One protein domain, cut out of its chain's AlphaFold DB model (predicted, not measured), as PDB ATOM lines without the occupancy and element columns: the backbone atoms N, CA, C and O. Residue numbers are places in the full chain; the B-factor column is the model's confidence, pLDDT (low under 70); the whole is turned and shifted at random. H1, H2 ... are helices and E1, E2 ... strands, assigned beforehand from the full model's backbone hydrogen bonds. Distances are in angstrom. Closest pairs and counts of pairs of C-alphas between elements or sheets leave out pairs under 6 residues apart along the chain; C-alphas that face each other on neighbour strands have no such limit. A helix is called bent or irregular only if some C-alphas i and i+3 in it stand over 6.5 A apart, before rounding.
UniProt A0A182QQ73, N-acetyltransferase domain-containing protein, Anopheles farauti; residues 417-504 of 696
ATOM      1  N   VAL A 417     162.059 111.617 160.022       92.25
ATOM      2  CA  VAL A 417     161.503 111.430 158.678       92.25
ATOM      3  C   VAL A 417     160.252 112.283 158.549       92.25
ATOM      4  O   VAL A 417     159.361 112.201 159.394       92.25
ATOM      5  N   GLU A 418     160.192 113.123 157.516       92.25
ATOM      6  CA  GLU A 418     159.023 113.967 157.253       92.25
ATOM      7  C   GLU A 418     157.811 113.097 156.889       92.25
ATOM      8  O   GLU A 418     157.927 112.176 156.080       92.25
ATOM      9  N   ILE A 419     156.656 113.378 157.495       89.94
ATOM     10  CA  ILE A 419     155.382 112.714 157.214       89.94
ATOM     11  C   ILE A 419     154.854 113.263 155.879       89.94
ATOM     12  O   ILE A 419     154.526 114.457 155.806       89.94
ATOM     13  N   PRO A 420     154.766 112.434 154.820       83.44
ATOM     14  CA  PRO A 420     154.345 112.879 153.496       83.44
ATOM     15  C   PRO A 420     152.951 113.509 153.514       83.44
ATOM     16  O   PRO A 420     152.061 113.076 154.237       83.44
ATOM     17  N   ARG A 421     152.734 114.529 152.682       81.69
ATOM     18  CA  ARG A 421     151.459 115.267 152.642       81.69
ATOM     19  C   ARG A 421     150.273 114.437 152.178       81.69
ATOM     20  O   ARG A 421     149.169 114.681 152.657       81.69
ATOM     21  N   CYS A 422     150.502 113.505 151.253       79.44
ATOM     22  CA  CYS A 422     149.492 112.536 150.823       79.44
ATOM     23  C   CYS A 422     148.946 111.741 152.016       79.44
ATOM     24  O   CYS A 422     147.753 111.472 152.082       79.44
ATOM     25  N   ASP A 423     149.792 111.506 153.017       86.19
ATOM     26  CA  ASP A 423     149.464 110.694 154.177       86.19
ATOM     27  C   ASP A 423     148.809 111.496 155.308       86.19
ATOM     28  O   ASP A 423     148.399 110.922 156.314       86.19
ATOM     29  N   TRP A 424     148.696 112.826 155.202       93.00
ATOM     30  CA  TRP A 424     148.213 113.639 156.322       93.00
ATOM     31  C   TRP A 424     146.778 113.306 156.719       93.00
ATOM     32  O   TRP A 424     146.460 113.393 157.900       93.00
ATOM     33  N   GLU A 425     145.904 112.931 155.782       92.25
ATOM     34  CA  GLU A 425     144.532 112.540 156.128       92.25
ATOM     35  C   GLU A 425     144.479 111.195 156.863       92.25
ATOM     36  O   GLU A 425     143.717 111.065 157.820       92.25
ATOM     37  N   GLU A 426     145.322 110.236 156.472       93.88
ATOM     38  CA  GLU A 426     145.491 108.958 157.172       93.88
ATOM     39  C   GLU A 426     146.091 109.182 158.567       93.88
ATOM     40  O   GLU A 426     145.523 108.755 159.571       93.88
ATOM     41  N   TRP A 427     147.191 109.934 158.645       96.50
ATOM     42  CA  TRP A 427     147.862 110.317 159.886       96.50
ATOM     43  C   TRP A 427     146.927 111.053 160.845       96.50
ATOM     44  O   TRP A 427     146.865 110.715 162.027       96.50
ATOM     45  N   ARG A 428     146.149 112.017 160.338       97.12
ATOM     46  CA  ARG A 428     145.085 112.704 161.083       97.12
ATOM     47  C   ARG A 428     144.098 111.691 161.661       97.12
ATOM     48  O   ARG A 428     143.709 111.801 162.823       97.12
ATOM     49  N   ASP A 429     143.670 110.727 160.854       96.88
ATOM     50  CA  ASP A 429     142.605 109.792 161.205       96.88
ATOM     51  C   ASP A 429     143.017 108.756 162.258       96.88
ATOM     52  O   ASP A 429     142.141 108.265 162.972       96.88
ATOM     53  N   LEU A 430     144.318 108.517 162.475       96.69
ATOM     54  CA  LEU A 430     144.808 107.729 163.619       96.69
ATOM     55  C   LEU A 430     144.306 108.288 164.959       96.69
ATOM     56  O   LEU A 430     143.972 107.536 165.877       96.69
ATOM     57  N   TYR A 431     144.178 109.614 165.059       97.00
ATOM     58  CA  TYR A 431     143.703 110.302 166.262       97.00
ATOM     59  C   TYR A 431     142.176 110.307 166.411       97.00
ATOM     60  O   TYR A 431     141.660 110.844 167.392       97.00
ATOM     61  N   LYS A 432     141.424 109.700 165.479       94.50
ATOM     62  CA  LYS A 432     139.989 109.428 165.677       94.50
ATOM     63  C   LYS A 432     139.753 108.280 166.660       94.50
ATOM     64  O   LYS A 432     138.639 108.141 167.169       94.50
ATOM     65  N   ARG A 433     140.769 107.453 166.938       89.44
ATOM     66  CA  ARG A 433     140.686 106.418 167.973       89.44
ATOM     67  C   ARG A 433     140.427 107.070 169.330       89.44
ATOM     68  O   ARG A 433     140.973 108.129 169.627       89.44
ATOM     69  N   ASP A 434     139.581 106.443 170.140       88.56
ATOM     70  CA  ASP A 434     139.236 106.925 171.482       88.56
ATOM     71  C   ASP A 434     138.708 108.374 171.494       88.56
ATOM     72  O   ASP A 434     138.957 109.132 172.433       88.56
ATOM     73  N   TRP A 435     137.999 108.789 170.434       90.38
ATOM     74  CA  TRP A 435     137.475 110.150 170.303       90.38
ATOM     75  C   TRP A 435     136.652 110.572 171.535       90.38
ATOM     76  O   TRP A 435     135.770 109.814 171.949       90.38
ATOM     77  N   PRO A 436     136.869 111.775 172.116       91.12
ATOM     78  CA  PRO A 436     137.722 112.885 171.657       91.12
ATOM     79  C   PRO A 436     139.121 112.949 172.308       91.12
ATOM     80  O   PRO A 436     139.754 114.005 172.321       91.12
ATOM     81  N   ARG A 437     139.635 111.858 172.890       90.81
ATOM     82  CA  ARG A 437     140.891 111.861 173.672       90.81
ATOM     83  C   ARG A 437     142.072 112.489 172.919       90.81
ATOM     84  O   ARG A 437     142.838 113.257 173.507       90.81
ATOM     85  N   HIS A 438     142.193 112.191 171.626       94.75
ATOM     86  CA  HIS A 438     143.274 112.658 170.755       94.75
ATOM     87  C   HIS A 438     142.851 113.793 169.804       94.75
ATOM     88  O   HIS A 438     143.553 114.098 168.844       94.75
ATOM     89  N   GLU A 439     141.731 114.469 170.079       95.88
ATOM     90  CA  GLU A 439     141.174 115.504 169.196       95.88
ATOM     91  C   GLU A 439     142.128 116.686 168.950       95.88
ATOM     92  O   GLU A 439     142.153 117.232 167.854       95.88
ATOM     93  N   LEU A 440     142.966 117.075 169.916       95.31
ATOM     94  CA  LEU A 440     143.943 118.153 169.691       95.31
ATOM     95  C   LEU A 440     145.026 117.755 168.679       95.31
ATOM     96  O   LEU A 440     145.368 118.552 167.809       95.31
ATOM     97  N   ALA A 441     145.503 116.509 168.740       96.56
ATOM     98  CA  ALA A 441     146.421 115.966 167.744       96.56
ATOM     99  C   ALA A 441     145.745 115.901 166.366       96.56
ATOM    100  O   ALA A 441     146.303 116.396 165.389       96.56
ATOM    101  N   TYR A 442     144.500 115.410 166.305       97.88
ATOM    102  CA  TYR A 442     143.669 115.444 165.096       97.88
ATOM    103  C   TYR A 442     143.575 116.862 164.507       97.88
ATOM    104  O   TYR A 442     143.798 117.067 163.312       97.88
ATOM    105  N   ASN A 443     143.270 117.853 165.347       97.12
ATOM    106  CA  ASN A 443     143.065 119.237 164.938       97.12
ATOM    107  C   ASN A 443     144.344 119.885 164.403       97.12
ATOM    108  O   ASN A 443     144.257 120.598 163.404       97.12
ATOM    109  N   ILE A 444     145.514 119.606 164.998       96.81
ATOM    110  CA  ILE A 444     146.812 120.045 164.457       96.81
ATOM    111  C   ILE A 444     146.955 119.589 163.008       96.81
ATOM    112  O   ILE A 444     147.178 120.406 162.110       96.81
ATOM    113  N   VAL A 445     146.796 118.285 162.762       97.50
ATOM    114  CA  VAL A 445     146.976 117.730 161.417       97.50
ATOM    115  C   VAL A 445     145.932 118.296 160.459       97.50
ATOM    116  O   VAL A 445     146.262 118.761 159.368       97.50
ATOM    117  N   GLN A 446     144.667 118.342 160.885       97.62
ATOM    118  CA  GLN A 446     143.571 118.889 160.090       97.62
ATOM    119  C   GLN A 446     143.790 120.363 159.719       97.62
ATOM    120  O   GLN A 446     143.452 120.778 158.605       97.62
ATOM    121  N   ASN A 447     144.359 121.158 160.623       97.50
ATOM    122  CA  ASN A 447     144.691 122.553 160.375       97.50
ATOM    123  C   ASN A 447     145.741 122.680 159.266       97.50
ATOM    124  O   ASN A 447     145.525 123.416 158.303       97.50
ATOM    125  N   TYR A 448     146.832 121.912 159.341       97.25
ATOM    126  CA  TYR A 448     147.866 121.935 158.305       97.25
ATOM    127  C   TYR A 448     147.370 121.384 156.961       97.25
ATOM    128  O   TYR A 448     147.702 121.967 155.928       97.25
ATOM    129  N   ILE A 449     146.485 120.377 156.943       95.81
ATOM    130  CA  ILE A 449     145.768 119.950 155.722       95.81
ATOM    131  C   ILE A 449     144.980 121.115 155.107       95.81
ATOM    132  O   ILE A 449     144.976 121.310 153.893       95.81
ATOM    133  N   ASN A 450     144.298 121.918 155.923       95.75
ATOM    134  CA  ASN A 450     143.532 123.056 155.417       95.75
ATOM    135  C   ASN A 450     144.437 124.190 154.925       95.75
ATOM    136  O   ASN A 450     144.118 124.845 153.929       95.75
ATOM    137  N   TRP A 451     145.570 124.420 155.586       96.19
ATOM    138  CA  TRP A 451     146.538 125.437 155.177       96.19
ATOM    139  C   TRP A 451     147.267 125.049 153.894       96.19
ATOM    140  O   TRP A 451     147.468 125.907 153.036       96.19
ATOM    141  N   SER A 452     147.585 123.768 153.699       92.31
ATOM    142  CA  SER A 452     148.277 123.292 152.494       92.31
ATOM    143  C   SER A 452     147.445 123.447 151.216       92.31
ATOM    144  O   SER A 452     148.005 123.609 150.130       92.31
ATOM    145  N   LYS A 453     146.108 123.483 151.339       90.88
ATOM    146  CA  LYS A 453     145.183 123.826 150.242       90.88
ATOM    147  C   LYS A 453     145.311 125.286 149.797       90.88
ATOM    148  O   LYS A 453     145.001 125.596 148.651       90.88
ATOM    149  N   ARG A 454     145.748 126.182 150.689       89.94
ATOM    150  CA  ARG A 454     145.953 127.614 150.410       89.94
ATOM    151  C   ARG A 454     147.376 127.894 149.944       89.94
ATOM    152  O   ARG A 454     147.568 128.657 149.004       89.94
ATOM    153  N   ASP A 455     148.350 127.264 150.589       89.06
ATOM    154  CA  ASP A 455     149.764 127.373 150.255       89.06
ATOM    155  C   ASP A 455     150.419 125.989 150.257       89.06
ATOM    156  O   ASP A 455     150.694 125.384 151.295       89.06
ATOM    157  N   ARG A 456     150.718 125.491 149.054       80.88
ATOM    158  CA  ARG A 456     151.367 124.193 148.872       80.88
ATOM    159  C   ARG A 456     152.816 124.167 149.357       80.88
ATOM    160  O   ARG A 456     153.358 123.077 149.462       80.88
ATOM    161  N   LYS A 457     153.465 125.280 149.683       85.19
ATOM    162  CA  LYS A 457     154.831 125.287 150.228       85.19
ATOM    163  C   LYS A 457     154.933 126.280 151.382       85.19
ATOM    164  O   LYS A 457     155.738 127.203 151.325       85.19
ATOM    165  N   ILE A 458     154.134 126.040 152.430       87.62
ATOM    166  CA  ILE A 458     154.218 126.778 153.698       87.62
ATOM    167  C   ILE A 458     155.682 126.830 154.136       87.62
ATOM    168  O   ILE A 458     156.300 125.801 154.413       87.62
ATOM    169  N   LYS A 459     156.235 128.040 154.129       86.81
ATOM    170  CA  LYS A 459     157.631 128.285 154.470       86.81
ATOM    171  C   LYS A 459     157.880 127.935 155.944       86.81
ATOM    172  O   LYS A 459     157.055 128.275 156.790       86.81
ATOM    173  N   ASP A 460     159.026 127.315 156.219       88.88
ATOM    174  CA  ASP A 460     159.514 126.983 157.566       88.88
ATOM    175  C   ASP A 460     158.575 126.047 158.361       88.88
ATOM    176  O   ASP A 460     158.445 126.172 159.577       88.88
ATOM    177  N   LEU A 461     157.911 125.115 157.668       94.81
ATOM    178  CA  LEU A 461     157.069 124.072 158.255       94.81
ATOM    179  C   LEU A 461     157.693 122.690 158.016       94.81
ATOM    180  O   LEU A 461     157.970 122.337 156.871       94.81
ATOM    181  N   ALA A 462     157.843 121.901 159.077       93.81
ATOM    182  CA  ALA A 462     158.285 120.511 159.028       93.81
ATOM    183  C   ALA A 462     157.426 119.635 159.949       93.81
ATOM    184  O   ALA A 462     157.130 120.025 161.076       93.81
ATOM    185  N   LEU A 463     157.005 118.459 159.481       96.12
ATOM    186  CA  LEU A 463     156.176 117.523 160.245       96.12
ATOM    187  C   LEU A 463     156.892 116.180 160.256       96.12
ATOM    188  O   LEU A 463     156.919 115.498 159.240       96.12
ATOM    189  N   TYR A 464     157.516 115.822 161.370       97.06
ATOM    190  CA  TYR A 464     158.402 114.671 161.479       97.06
ATOM    191  C   TYR A 464     157.788 113.523 162.272       97.06
ATOM    192  O   TYR A 464     156.958 113.719 163.155       97.06
ATOM    193  N   SER A 465     158.298 112.329 161.996       96.62
ATOM    194  CA  SER A 465     158.133 111.096 162.763       96.62
ATOM    195  C   SER A 465     159.498 110.432 162.972       96.62
ATOM    196  O   SER A 465     160.454 110.731 162.249       96.62
ATOM    197  N   LEU A 466     159.600 109.508 163.929       95.00
ATOM    198  CA  LEU A 466     160.795 108.679 164.087       95.00
ATOM    199  C   LEU A 466     160.803 107.574 163.035       95.00
ATOM    200  O   LEU A 466     159.904 106.734 163.033       95.00
ATOM    201  N   ASN A 467     161.808 107.548 162.161       91.31
ATOM    202  CA  ASN A 467     162.017 106.483 161.172       91.31
ATOM    203  C   ASN A 467     160.802 106.185 160.262       91.31
ATOM    204  O   ASN A 467     160.750 105.123 159.652       91.31
ATOM    205  N   GLY A 468     159.825 107.094 160.158       87.81
ATOM    206  CA  GLY A 468     158.580 106.862 159.414       87.81
ATOM    207  C   GLY A 468     157.513 106.048 160.162       87.81
ATOM    208  O   GLY A 468     156.489 105.733 159.572       87.81
ATOM    209  N   SER A 469     157.704 105.742 161.448       92.19
ATOM    210  CA  SER A 469     156.848 104.838 162.249       92.19
ATOM    211  C   SER A 469     155.494 105.419 162.695       92.19
ATOM    212  O   SER A 469     154.783 104.821 163.502       92.19
ATOM    213  N   TRP A 470     155.093 106.590 162.193       93.81
ATOM    214  CA  TRP A 470     153.892 107.291 162.662       93.81
ATOM    215  C   TRP A 470     152.589 106.508 162.436       93.81
ATOM    216  O   TRP A 470     151.639 106.723 163.185       93.81
ATOM    217  N   ARG A 471     152.522 105.598 161.454       92.75
ATOM    218  CA  ARG A 471     151.354 104.718 161.236       92.75
ATOM    219  C   ARG A 471     151.155 103.727 162.380       92.75
ATOM    220  O   ARG A 471     150.028 103.422 162.758       92.75
ATOM    221  N   GLU A 472     152.254 103.274 162.968       91.88
ATOM    222  CA  GLU A 472     152.271 102.259 164.019       91.88
ATOM    223  C   GLU A 472     151.967 102.874 165.389       91.88
ATOM    224  O   GLU A 472     151.274 102.277 166.213       91.88
ATOM    225  N   ASN A 473     152.488 104.078 165.637       94.25
ATOM    226  CA  ASN A 473     152.517 104.673 166.971       94.25
ATOM    227  C   ASN A 473     151.965 106.100 167.063       94.25
ATOM    228  O   ASN A 473     151.982 106.678 168.147       94.25
ATOM    229  N   GLY A 474     151.505 106.705 165.967       95.56
ATOM    230  CA  GLY A 474     150.980 108.075 165.952       95.56
ATOM    231  C   GLY A 474     151.941 109.123 166.522       95.56
ATOM    232  O   GLY A 474     151.489 110.150 167.021       95.56
ATOM    233  N   THR A 475     153.250 108.854 166.541       97.94
ATOM    234  CA  THR A 475     154.242 109.775 167.099       97.94
ATOM    235  C   THR A 475     154.619 110.817 166.070       97.94
ATOM    236  O   THR A 475     154.998 110.480 164.946       97.94
ATOM    237  N   PHE A 476     154.583 112.083 166.472       97.88
ATOM    238  CA  PHE A 476     155.066 113.167 165.636       97.88
ATOM    239  C   PHE A 476     155.697 114.311 166.414       97.88
ATOM    240  O   PHE A 476     155.399 114.538 167.588       97.88
ATOM    241  N   VAL A 477     156.489 115.093 165.684       98.06
ATOM    242  CA  VAL A 477     156.902 116.448 166.046       98.06
ATOM    243  C   VAL A 477     156.639 117.366 164.851       98.06
ATOM    244  O   VAL A 477     157.192 117.155 163.777       98.06
ATOM    245  N   VAL A 478     155.806 118.391 165.021       97.94
ATOM    246  CA  VAL A 478     155.600 119.453 164.027       97.94
ATOM    247  C   VAL A 478     156.365 120.689 164.466       97.94
ATOM    248  O   VAL A 478     156.196 121.136 165.593       97.94
ATOM    249  N   ILE A 479     157.164 121.256 163.570       96.62
ATOM    250  CA  ILE A 479     157.881 122.516 163.753       96.62
ATOM    251  C   ILE A 479     157.350 123.501 162.714       96.62
ATOM    252  O   ILE A 479     157.516 123.295 161.515       96.62
ATOM    253  N   ASP A 480     156.703 124.568 163.168       94.56
ATOM    254  CA  ASP A 480     156.188 125.661 162.341       94.56
ATOM    255  C   ASP A 480     156.832 126.964 162.803       94.56
ATOM    256  O   ASP A 480     156.410 127.595 163.778       94.56
ATOM    257  N   ARG A 481     157.897 127.353 162.098       90.94
ATOM    258  CA  ARG A 481     158.832 128.408 162.496       90.94
ATOM    259  C   ARG A 481     159.441 128.114 163.869       90.94
ATOM    260  O   ARG A 481     160.439 127.414 163.957       90.94
ATOM    261  N   ILE A 482     158.846 128.672 164.917       89.81
ATOM    262  CA  ILE A 482     159.310 128.557 166.304       89.81
ATOM    263  C   ILE A 482     158.353 127.715 167.144       89.81
ATOM    264  O   ILE A 482     158.722 127.303 168.236       89.81
ATOM    265  N   ASP A 483     157.138 127.463 166.661       93.38
ATOM    266  CA  ASP A 483     156.162 126.657 167.379       93.38
ATOM    267  C   ASP A 483     156.484 125.182 167.151       93.38
ATOM    268  O   ASP A 483     156.609 124.735 166.009       93.38
ATOM    269  N   LEU A 484     156.599 124.427 168.239       96.56
ATOM    270  CA  LEU A 484     156.832 122.993 168.219       96.56
ATOM    271  C   LEU A 484     155.646 122.284 168.874       96.56
ATOM    272  O   LEU A 484     155.303 122.540 170.028       96.56
ATOM    273  N   TYR A 485     155.028 121.373 168.136       97.75
ATOM    274  CA  TYR A 485     153.930 120.528 168.594       97.75
ATOM    275  C   TYR A 485     154.390 119.080 168.596       97.75
ATOM    276  O   TYR A 485     155.155 118.674 167.725       97.75
ATOM    277  N   MET A 486     153.918 118.283 169.546       97.31
ATOM    278  CA  MET A 486     154.257 116.867 169.608       97.31
ATOM    279  C   MET A 486     153.096 116.063 170.171       97.31
ATOM    280  O   MET A 486     152.360 116.553 171.027       97.31
ATOM    281  N   HIS A 487     152.955 114.829 169.709       97.44
ATOM    282  CA  HIS A 487     151.990 113.874 170.243       97.44
ATOM    283  C   HIS A 487     152.476 112.453 169.983       97.44
ATOM    284  O   HIS A 487     153.312 112.233 169.108       97.44
ATOM    285  N   THR A 488     151.946 111.490 170.732       96.88
ATOM    286  CA  THR A 488     152.166 110.063 170.481       96.88
ATOM    287  C   THR A 488     150.977 109.208 170.926       96.88
ATOM    288  O   THR A 488     150.263 109.555 171.873       96.88
ATOM    289  N   LEU A 489     150.755 108.097 170.218       95.69
ATOM    290  CA  LEU A 489     149.870 106.995 170.607       95.69
ATOM    291  C   LEU A 489     150.653 105.802 171.199       95.69
ATOM    292  O   LEU A 489     150.022 104.826 171.602       95.69
ATOM    293  N   ASP A 490     151.989 105.871 171.255       94.19
ATOM    294  CA  ASP A 490     152.860 104.909 171.940       94.19
ATOM    295  C   ASP A 490     152.833 105.154 173.451       94.19
ATOM    296  O   ASP A 490     153.395 106.126 173.961       94.19
ATOM    297  N   GLU A 491     152.187 104.241 174.178       91.69
ATOM    298  CA  GLU A 491     152.035 104.320 175.634       91.69
ATOM    299  C   GLU A 491     153.374 104.262 176.383       91.69
ATOM    300  O   GLU A 491     153.458 104.744 177.513       91.69
ATOM    301  N   SER A 492     154.428 103.706 175.775       94.25
ATOM    302  CA  SER A 492     155.757 103.634 176.393       94.25
ATOM    303  C   SER A 492     156.519 104.961 176.347       94.25
ATOM    304  O   SER A 492     157.468 105.156 177.110       94.25
ATOM    305  N   LEU A 493     156.103 105.872 175.457       95.75
ATOM    306  CA  LEU A 493     156.782 107.124 175.114       95.75
ATOM    307  C   LEU A 493     158.202 106.952 174.537       95.75
ATOM    308  O   LEU A 493     158.891 107.958 174.348       95.75
ATOM    309  N   ASP A 494     158.661 105.729 174.248       93.75
ATOM    310  CA  ASP A 494     160.016 105.472 173.740       93.75
ATOM    311  C   ASP A 494     160.230 106.130 172.378       93.75
ATOM    312  O   ASP A 494     161.215 106.841 172.160       93.75
ATOM    313  N   THR A 495     159.245 105.981 171.491       95.31
ATOM    314  CA  THR A 495     159.298 106.577 170.156       95.31
ATOM    315  C   THR A 495     159.409 108.097 170.252       95.31
ATOM    316  O   THR A 495     160.260 108.711 169.604       95.31
ATOM    317  N   LEU A 496     158.593 108.728 171.102       97.44
ATOM    318  CA  LEU A 496     158.627 110.179 171.276       97.44
ATOM    319  C   LEU A 496     159.951 110.634 171.904       97.44
ATOM    320  O   LEU A 496     160.527 111.615 171.441       97.44
ATOM    321  N   ARG A 497     160.479 109.899 172.893       96.94
ATOM    322  CA  ARG A 497     161.786 110.175 173.512       96.94
ATOM    323  C   ARG A 497     162.881 110.267 172.459       96.94
ATOM    324  O   ARG A 497     163.565 111.280 172.360       96.94
ATOM    325  N   ARG A 498     163.011 109.217 171.652       96.31
ATOM    326  CA  ARG A 498     164.034 109.106 170.607       96.31
ATOM    327  C   ARG A 498     163.830 110.149 169.513       96.31
ATOM    328  O   ARG A 498     164.801 110.730 169.048       96.31
ATOM    329  N   THR A 499     162.578 110.474 169.177       97.00
ATOM    330  CA  THR A 499     162.253 111.583 168.260       97.00
ATOM    331  C   THR A 499     162.805 112.911 168.777       97.00
ATOM    332  O   THR A 499     163.494 113.622 168.049       97.00
ATOM    333  N   LEU A 500     162.524 113.253 170.040       97.38
ATOM    334  CA  LEU A 500     162.941 114.524 170.635       97.38
ATOM    335  C   LEU A 500     164.464 114.640 170.743       97.38
ATOM    336  O   LEU A 500     164.994 115.743 170.631       97.38
ATOM    337  N   GLU A 501     165.177 113.528 170.914       96.62
ATOM    338  CA  GLU A 501     166.643 113.518 170.946       96.62
ATOM    339  C   GLU A 501     167.296 113.892 169.603       96.62
ATOM    340  O   GLU A 501     168.453 114.308 169.583       96.62
ATOM    341  N   LEU A 502     166.558 113.780 168.495       96.31
ATOM    342  CA  LEU A 502     167.035 114.084 167.141       96.31
ATOM    343  C   LEU A 502     166.648 115.487 166.660       96.31
ATOM    344  O   LEU A 502     167.117 115.924 165.608       96.31
ATOM    345  N   VAL A 503     165.767 116.183 167.383       95.69
ATOM    346  CA  VAL A 503     165.389 117.564 167.060       95.69
ATOM    347  C   VAL A 503     166.610 118.474 167.234       95.69
ATOM    348  O   VAL A 503     167.331 118.382 168.227       95.69
ATOM    349  N   ASP A 504     166.845 119.375 166.275       93.62
ATOM    350  CA  ASP A 504     167.948 120.339 166.354       93.62
ATOM    351  C   ASP A 504     167.624 121.478 167.332       93.62
ATOM    352  O   ASP A 504     167.139 122.547 166.953       93.62
TER     353      ASP A 504
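AT A GLANCE: This is residues 417 to 504 of the 696 residues of the protein "N-acetyltransferase domain-containing protein" of Anopheles farauti (UniProt A0A182QQ73). A small antiparallel sheet of three strands, order E1 - E2 - E3, is sandwiched between helices, with H2 of the helical hairpin H1 and H2 over one face and H4 over E1 on the other, making three layers. The short H3 only grazes the sheet. The printed part has 88 residues, with four named helices and three named strands in the order H1 H2 E1 H3 E2 E3 H4, a mixed class. It is compact, with a radius of gyration of the C-alphas of 12.3 A, and spans 36 by 32 by 20 A.

HOW THE PARTS SIT: H1, residues 421 to 430, is irregular, with C-alphas 422 and 425 7.3 A apart. It touches H2, residues 439 to 452, as a hairpin, at a shallow tilt of 19 degrees, opposite ways; the closest C-alphas, of Arg 428 and Tyr 442, are 5.1 A apart. H2 is on the sheet of E1, residues 461 to 466, E2, residues 476 to 480, and E3, residues 483 to 487, at a height of 10.5 A. E1 and E2 have N 462 and O 479 within hydrogen-bond range at 2.8 A; the hairpin E2 and E3 has N 478 and O 485 at 2.8 A. H3, residues 470 to 473, only just touches H1, with 3 pairs of C-alphas within 8 A, the closest those of Trp 427 and Arg 471, 6.7 A. H4, residues 494 to 502, is on the opposite face from H2, at a height of 7.1 A; its closest C-alpha pair with E1 is Thr 499 and Leu 466, 5.3 A. Every O i to N i+4 pair is within range in H2, 4 of 6 in H1 and 4 of 5 in H4; H3 is too short for one.

IN THESE COORDINATES: H1 begins at C-alpha 421 (151.459, 115.267, 152.642) and measures 14.9 A, H2 19.7 A, E1 16.9 A, H3 5.2 A, E2 13.0 A, E3 13.7 A and H4 12.9 A, ending at C-alpha 502 (167.035, 114.084, 167.141).

THE WHOLE: The farthest C-alphas, of Arg 454 and Ser 492, are 36.7 A apart. The printed part has no cut and no long link, and no printed residue is under 70 in pLDDT.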